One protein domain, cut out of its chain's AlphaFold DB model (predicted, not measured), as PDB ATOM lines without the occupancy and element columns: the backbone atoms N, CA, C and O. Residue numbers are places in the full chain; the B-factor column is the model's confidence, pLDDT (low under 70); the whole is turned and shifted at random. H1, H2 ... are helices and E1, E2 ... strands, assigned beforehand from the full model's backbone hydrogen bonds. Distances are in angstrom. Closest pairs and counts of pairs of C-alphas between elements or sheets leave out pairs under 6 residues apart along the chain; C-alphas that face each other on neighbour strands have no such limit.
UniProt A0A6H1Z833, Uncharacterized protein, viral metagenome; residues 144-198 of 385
ATOM      1  N   ARG A 144     134.418 186.725 180.887       86.69
ATOM      2  CA  ARG A 144     133.160 187.439 181.134       86.69
ATOM      3  C   ARG A 144     132.499 187.859 179.824       86.69
ATOM      4  O   ARG A 144     131.301 187.669 179.661       86.69
ATOM      5  N   LEU A 145     133.270 188.398 178.884       87.31
ATOM      6  CA  LEU A 145     132.754 188.839 177.588       87.31
ATOM      7  C   LEU A 145     132.278 187.653 176.738       87.31
ATOM      8  O   LEU A 145     131.250 187.743 176.070       87.31
ATOM      9  N   ARG A 146     133.001 186.528 176.795       91.94
ATOM     10  CA  ARG A 146     132.612 185.282 176.119       91.94
ATOM     11  C   ARG A 146     131.306 184.714 176.668       91.94
ATOM     12  O   ARG A 146     130.459 184.312 175.879       91.94
ATOM     13  N   GLU A 147     131.145 184.696 177.990       85.75
ATOM     14  CA  GLU A 147     129.919 184.230 178.652       85.75
ATOM     15  C   GLU A 147     128.735 185.172 178.387       85.75
ATOM     16  O   GLU A 147     127.630 184.700 178.145       85.75
ATOM     17  N   ALA A 148     128.964 186.490 178.376       87.62
ATOM     18  CA  ALA A 148     127.901 187.476 178.185       87.62
ATOM     19  C   ALA A 148     127.351 187.517 176.751       87.62
ATOM     20  O   ALA A 148     126.146 187.664 176.563       87.62
ATOM     21  N   TYR A 149     128.220 187.425 175.740       90.75
ATOM     22  CA  TYR A 149     127.845 187.709 174.346       90.75
ATOM     23  C   TYR A 149     127.970 186.504 173.412       90.75
ATOM     24  O   TYR A 149     127.553 186.562 172.256       90.75
ATOM     25  N   GLY A 150     128.562 185.403 173.876       92.62
ATOM     26  CA  GLY A 150     128.759 184.215 173.056       92.62
ATOM     27  C   GLY A 150     129.685 184.443 171.847       92.62
ATOM     28  O   GLY A 150     130.398 185.452 171.758       92.62
ATOM     29  N   PRO A 151     129.721 183.483 170.909       95.88
ATOM     30  CA  PRO A 151     130.572 183.558 169.731       95.88
ATOM     31  C   PRO A 151     130.034 184.554 168.693       95.88
ATOM     32  O   PRO A 151     128.831 184.667 168.456       95.88
ATOM     33  N   ILE A 152     130.955 185.227 168.007       95.50
ATOM     34  CA  ILE A 152     130.685 186.001 166.801       95.50
ATOM     35  C   ILE A 152     130.279 185.037 165.659       95.50
ATOM     36  O   ILE A 152     130.998 184.057 165.400       95.50
ATOM     37  N   PRO A 153     129.187 185.332 164.926       94.00
ATOM     38  CA  PRO A 153     128.726 184.534 163.791       94.00
ATOM     39  C   PRO A 153     129.784 184.310 162.704       94.00
ATOM     40  O   PRO A 153     130.758 185.055 162.578       94.00
ATOM     41  N   ASP A 154     129.589 183.263 161.903       93.88
ATOM     42  CA  ASP A 154     130.484 182.943 160.793       93.88
ATOM     43  C   ASP A 154     130.443 184.061 159.723       93.88
ATOM     44  O   ASP A 154     129.366 184.362 159.196       93.88
ATOM     45  N   PRO A 155     131.588 184.693 159.391       93.38
ATOM     46  CA  PRO A 155     131.655 185.767 158.401       93.38
ATOM     47  C   PRO A 155     131.251 185.340 156.981       93.38
ATOM     48  O   PRO A 155     130.971 186.208 156.155       93.38
ATOM     49  N   ASP A 156     131.216 184.038 156.678       93.69
ATOM     50  CA  ASP A 156     130.811 183.532 155.364       93.69
ATOM     51  C   ASP A 156     129.288 183.458 155.163       93.69
ATOM     52  O   ASP A 156     128.827 183.194 154.044       93.69
ATOM     53  N   GLN A 157     128.498 183.722 156.207       93.69
ATOM     54  CA  GLN A 157     127.038 183.769 156.131       93.69
ATOM     55  C   GLN A 157     126.553 185.003 155.344       93.69
ATOM     56  O   GLN A 157     127.237 186.025 155.280       93.69
ATOM     57  N   PRO A 158     125.371 184.944 154.705       95.44
ATOM     58  CA  PRO A 158     124.786 186.118 154.066       95.44
ATOM     59  C   PRO A 158     124.236 187.099 155.114       95.44
ATOM     60  O   PRO A 158     123.818 186.696 156.189       95.44
ATOM     61  N   PHE A 159     124.202 188.390 154.789       95.75
ATOM     62  CA  PHE A 159     123.735 189.487 155.642       95.75
ATOM     63  C   PHE A 159     122.622 190.266 154.938       95.75
ATOM     64  O   PHE A 159     122.539 190.278 153.707       95.75
ATOM     65  N   TRP A 160     121.758 190.926 155.706       94.12
ATOM     66  CA  TRP A 160     120.652 191.694 155.146       94.12
ATOM     67  C   TRP A 160     121.128 193.046 154.593       94.12
ATOM     68  O   TRP A 160     121.549 193.935 155.322       94.12
ATOM     69  N   SER A 161     121.027 193.229 153.279       92.75
ATOM     70  CA  SER A 161     121.437 194.466 152.590       92.75
ATOM     71  C   SER A 161     120.348 195.547 152.524       92.75
ATOM     72  O   SER A 161     120.521 196.563 151.855       92.75
ATOM     73  N   GLY A 162     119.174 195.310 153.119       90.62
ATOM     74  CA  GLY A 162     117.959 196.094 152.857       90.62
ATOM     75  C   GLY A 162     117.200 195.655 151.598       90.62
ATOM     76  O   GLY A 162     115.990 195.844 151.526       90.62
ATOM     77  N   LYS A 163     117.880 195.016 150.632       92.56
ATOM     78  CA  LYS A 163     117.288 194.488 149.383       92.56
ATOM     79  C   LYS A 163     117.200 192.958 149.340       92.56
ATOM     80  O   LYS A 163     116.670 192.402 148.384       92.56
ATOM     81  N   GLY A 164     117.760 192.278 150.336       93.69
ATOM     82  CA  GLY A 164     117.899 190.825 150.350       93.69
ATOM     83  C   GLY A 164     119.124 190.358 151.130       93.69
ATOM     84  O   GLY A 164     119.964 191.165 151.544       93.69
ATOM     85  N   TRP A 165     119.227 189.043 151.296       95.56
ATOM     86  CA  TRP A 165     120.369 188.370 151.911       95.56
ATOM     87  C   TRP A 165     121.518 188.247 150.907       95.56
ATOM     88  O   TRP A 165     121.376 187.586 149.881       95.56
ATOM     89  N   LEU A 166     122.652 188.889 151.190       96.38
ATOM     90  CA  LEU A 166     123.828 188.915 150.319       96.38
ATOM     91  C   LEU A 166     125.098 188.626 151.116       96.38
ATOM     92  O   LEU A 166     125.214 189.010 152.276       96.38
ATOM     93  N   LYS A 167     126.088 187.986 150.490       97.00
ATOM     94  CA  LYS A 167     127.413 187.851 151.101       97.00
ATOM     95  C   LYS A 167     128.131 189.210 151.061       97.00
ATOM     96  O   LYS A 167     128.199 189.809 149.982       97.00
ATOM     97  N   PRO A 168     128.654 189.724 152.187       97.06
ATOM     98  CA  PRO A 168     129.394 190.975 152.191       97.06
ATOM     99  C   PRO A 168     130.708 190.808 151.426       97.06
ATOM    100  O   PRO A 168     131.361 189.769 151.493       97.06
ATOM    101  N   ALA A 169     131.115 191.855 150.712       96.94
ATOM    102  CA  ALA A 169     132.438 191.928 150.101       96.94
ATOM    103  C   ALA A 169     133.531 192.136 151.162       96.94
ATOM    104  O   ALA A 169     134.669 191.709 150.976       96.94
ATOM    105  N   ARG A 170     133.192 192.801 152.275       97.12
ATOM    106  CA  ARG A 170     134.096 193.019 153.408       97.12
ATOM    107  C   ARG A 170     133.323 193.149 154.715       97.12
ATOM    108  O   ARG A 170     132.285 193.801 154.750       97.12
ATOM    109  N   ILE A 171     133.873 192.595 155.792       96.94
ATOM    110  CA  ILE A 171     133.422 192.828 157.167       96.94
ATOM    111  C   ILE A 171     134.506 193.648 157.866       96.94
ATOM    112  O   ILE A 171     135.674 193.261 157.861       96.94
ATOM    113  N   TYR A 172     134.141 194.805 158.415       96.00
ATOM    114  CA  TYR A 172     135.080 195.688 159.111       96.00
ATOM    115  C   TYR A 172     135.275 195.290 160.571       96.00
ATOM    116  O   TYR A 172     136.358 195.471 161.124       96.00
ATOM    117  N   GLY A 173     134.236 194.730 161.182       95.88
ATOM    118  CA  GLY A 173     134.247 194.246 162.550       95.88
ATOM    119  C   GLY A 173     132.833 194.052 163.074       95.88
ATOM    120  O   GLY A 173     131.851 194.217 162.344       95.88
ATOM    121  N   TRP A 174     132.757 193.698 164.347       96.88
ATOM    122  CA  TRP A 174     131.544 193.259 165.015       96.88
ATOM    123  C   TRP A 174     131.255 194.112 166.240       96.88
ATOM    124  O   TRP A 174     132.174 194.606 166.888       96.88
ATOM    125  N   GLN A 175     129.984 194.253 166.579       95.75
ATOM    126  CA  GLN A 175     129.524 194.898 167.799       95.75
ATOM    127  C   GLN A 175     128.353 194.103 168.361       95.75
ATOM    128  O   GLN A 175     127.462 193.691 167.618       95.75
ATOM    129  N   TRP A 176     128.364 193.880 169.672       93.94
ATOM    130  CA  TRP A 176     127.201 193.350 170.363       93.94
ATOM    131  C   TRP A 176     126.142 194.445 170.461       93.94
ATOM    132  O   TRP A 176     126.444 195.557 170.893       93.94
ATOM    133  N   SER A 177     124.926 194.146 170.017       92.88
ATOM    134  CA  SER A 177     123.813 195.083 170.086       92.88
ATOM    135  C   SER A 177     122.889 194.667 171.215       92.88
ATOM    136  O   SER A 177     122.185 193.667 171.076       92.88
ATOM    137  N   ASP A 178     122.861 195.445 172.294       86.69
ATOM    138  CA  ASP A 178     122.004 195.151 173.448       86.69
ATOM    139  C   ASP A 178     120.521 195.137 173.055       86.69
ATOM    140  O   ASP A 178     119.816 194.202 173.411       86.69
ATOM    141  N   ASP A 179     120.083 196.068 172.198       87.06
ATOM    142  CA  ASP A 179     118.687 196.149 171.730       87.06
ATOM    143  C   ASP A 179     118.186 194.890 171.009       87.06
ATOM    144  O   ASP A 179     116.992 194.597 171.011       87.06
ATOM    145  N   TYR A 180     119.089 194.155 170.355       84.06
ATOM    146  CA  TYR A 180     118.738 192.953 169.598       84.06
ATOM    147  C   TYR A 180     119.270 191.669 170.241       84.06
ATOM    148  O   TYR A 180     119.053 190.587 169.691       84.06
ATOM    149  N   HIS A 181     119.988 191.789 171.363       88.69
ATOM    150  CA  HIS A 181     120.691 190.706 172.047       88.69
ATOM    151  C   HIS A 181     121.471 189.783 171.091       88.69
ATOM    152  O   HIS A 181     121.431 188.558 171.214       88.69
ATOM    153  N   HIS A 182     122.163 190.360 170.102       93.88
ATOM    154  CA  HIS A 182     123.008 189.605 169.176       93.88
ATOM    155  C   HIS A 182     124.161 190.431 168.596       93.88
ATOM    156  O   HIS A 182     124.177 191.665 168.632       93.88
ATOM    157  N   TRP A 183     125.116 189.735 167.975       95.12
ATOM    158  CA  TRP A 183     126.204 190.340 167.210       95.12
ATOM    159  C   TRP A 183     125.720 190.947 165.890       95.12
ATOM    160  O   TRP A 183     125.103 190.274 165.063       95.12
ATOM    161  N   ARG A 184     126.083 192.208 165.651       96.31
ATOM    162  CA  ARG A 184     125.941 192.901 164.366       96.31
ATOM    163  C   ARG A 184     127.315 193.148 163.765       96.31
ATOM    164  O   ARG A 184     128.290 193.344 164.488       96.31
ATOM    165  N   ALA A 185     127.389 193.158 162.443       96.94
ATOM    166  CA  ALA A 185     128.606 193.481 161.717       96.94
ATOM    167  C   ALA A 185     128.448 194.808 160.977       96.94
ATOM    168  O   ALA A 185     127.390 195.090 160.406       96.94
ATOM    169  N   PHE A 186     129.525 195.588 160.938       97.00
ATOM    170  CA  PHE A 186     129.652 196.672 159.974       97.00
ATOM    171  C   PHE A 186     130.283 196.104 158.706       97.00
ATOM    172  O   PHE A 186     131.422 195.625 158.725       97.00
ATOM    173  N   VAL A 187     129.529 196.104 157.611       97.38
ATOM    174  CA  VAL A 187     129.905 195.403 156.378       97.38
ATOM    175  C   VAL A 187     129.850 196.326 155.172       97.38
ATOM    176  O   VAL A 187     129.094 197.292 155.162       97.38
ATOM    177  N   ARG A 188     130.620 195.989 154.134       97.62
ATOM    178  CA  ARG A 188     130.488 196.523 152.776       97.62
ATOM    179  C   ARG A 188     129.977 195.421 151.853       97.62
ATOM    180  O   ARG A 188     130.597 194.359 151.767       97.62
ATOM    181  N   PHE A 189     128.891 195.673 151.134       97.69
ATOM    182  CA  PHE A 189     128.351 194.769 150.115       97.69
ATOM    183  C   PHE A 189     129.024 194.964 148.743       97.69
ATOM    184  O   PHE A 189     129.699 195.973 148.525       97.69
ATOM    185  N   PRO A 190     128.859 194.019 147.792       97.38
ATOM    186  CA  PRO A 190     129.426 194.139 146.444       97.38
ATOM    187  C   PRO A 190     128.976 195.380 145.659       97.38
ATOM    188  O   PRO A 190     129.709 195.840 144.791       97.38
ATOM    189  N   ASP A 191     127.803 195.939 145.970       95.62
ATOM    190  CA  ASP A 191     127.297 197.173 145.351       95.62
ATOM    191  C   ASP A 191     127.911 198.456 145.947       95.62
ATOM    192  O   ASP A 191     127.556 199.560 145.542       95.62
ATOM    193  N   GLY A 192     128.847 198.314 146.893       96.44
ATOM    194  CA  GLY A 192     129.530 199.414 147.568       96.44
ATOM    195  C   GLY A 192     128.806 199.938 148.808       96.44
ATOM    196  O   GLY A 192     129.386 200.752 149.524       96.44
ATOM    197  N   THR A 193     127.592 199.462 149.102       95.75
ATOM    198  CA  THR A 193     126.823 199.886 150.280       95.75
ATOM    199  C   THR A 193     127.527 199.462 151.563       95.75
ATOM    200  O   THR A 193     127.879 198.291 151.720       95.75
ATOM    201  N   GLU A 194     127.685 200.397 152.500       96.81
ATOM    202  CA  GLU A 194     128.195 200.135 153.845       96.81
ATOM    203  C   GLU A 194     127.089 200.312 154.875       96.81
ATOM    204  O   GLU A 194     126.387 201.322 154.862       96.81
ATOM    205  N   THR A 195     126.903 199.332 155.756       96.31
ATOM    206  CA  THR A 195     125.850 199.404 156.770       96.31
ATOM    207  C   THR A 195     126.106 198.467 157.944       96.31
ATOM    208  O   THR A 195     126.883 197.513 157.859       96.31
ATOM    209  N   TRP A 196     125.409 198.744 159.043       95.69
ATOM    210  CA  TRP A 196     125.276 197.850 160.180       95.69
ATOM    211  C   TRP A 196     124.153 196.853 159.938       95.69
ATOM    212  O   TRP A 196     122.980 197.222 159.861       95.69
ATOM    213  N   THR A 197     124.481 195.570 159.899       95.94
ATOM    214  CA  THR A 197     123.491 194.512 159.682       95.94
ATOM    215  C   THR A 197     123.821 193.279 160.504       95.94
ATOM    216  O   THR A 197     124.961 193.046 160.904       95.94
ATOM    217  N   SER A 198     122.794 192.483 160.755       92.25
ATOM    218  CA  SER A 198     122.923 191.166 161.359       92.25
ATOM    219  C   SER A 198     123.164 190.135 160.253       92.25
ATOM    220  O   SER A 198     122.648 190.300 159.134       92.25
TER     221      SER A 198
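What this domain is: This is residues 144 to 198 of the 385 residues of an uncharacterized protein of viral metagenome (UniProt A0A6H1Z833). A small antiparallel sheet of three strands, with a bend in its long edge strand E1, makes the main body, and the long unnamed stretch of residues 150 to 169 passes over one face of it. The short helix H1 sits at one end of the long axis, near the tip of the hairpin E1 and E2, and the turn from E2 to E3 lies at the other end. The printed part has 55 residues, with one named helix and three named strands in the order H1, E1, E2, E3; the sheet's order is E1, E2, E3. The class is mixed, helices and strands, with under half of the residues in named elements. The whole is compact, with a radius of gyration of the C-alphas of 11.5 A, yet elongated in outline, spanning 37 by 20 by 15 A.

How they stand to each other: The sheet is a meander, each strand the antiparallel neighbour of the one before: E1, residues 170 to 177, E2, residues 182 to 188, and E3, residues 194 to 197. E1 and E2 form a hairpin with 154 degrees between their directions; N 172 and O 186 are 2.9 A apart and N 184 and O 175 are 2.8 A apart, both within hydrogen-bond range. E1 bends by 54 degrees at residue 173. E2 and E3 form a second hairpin, at 166 degrees, with N 185 and O 197 within hydrogen-bond range at 2.9 A. E1 and E3 are the edge strands. H1, residues 144 to 149, is on the sheet but only grazes it, with its residues 148 to 149. The closest C-alphas of H1 and E1 are those of Tyr 149 and Trp 176, 6.9 A apart. In H1 every O i to N i+4 pair is within hydrogen-bond range.

Where its parts are: E1 measures 19.7 A from first to last C-alpha, beginning with C-alpha 170 at (134.096, 193.019, 153.408). E2 measures 19.3 A and E3 9.4 A, the latter ending with C-alpha 197 at (123.491, 194.512, 159.682). H1 measures 8.6 A and begins with C-alpha 144 at (133.160, 187.439, 181.134).

The domain as a whole: The two C-alphas farthest apart, those of Arg 144 and Asp 191, are 37.5 A apart. The link from H1 to E1 is long, with 20 residues, and within it residues 159 to 160 pair antiparallel with residues 165 to 166. The links E1 to E2 and E2 to E3 are tight. The printed part has no cut. The mean pLDDT of the printed part is 93.9, and no printed residue is under 70.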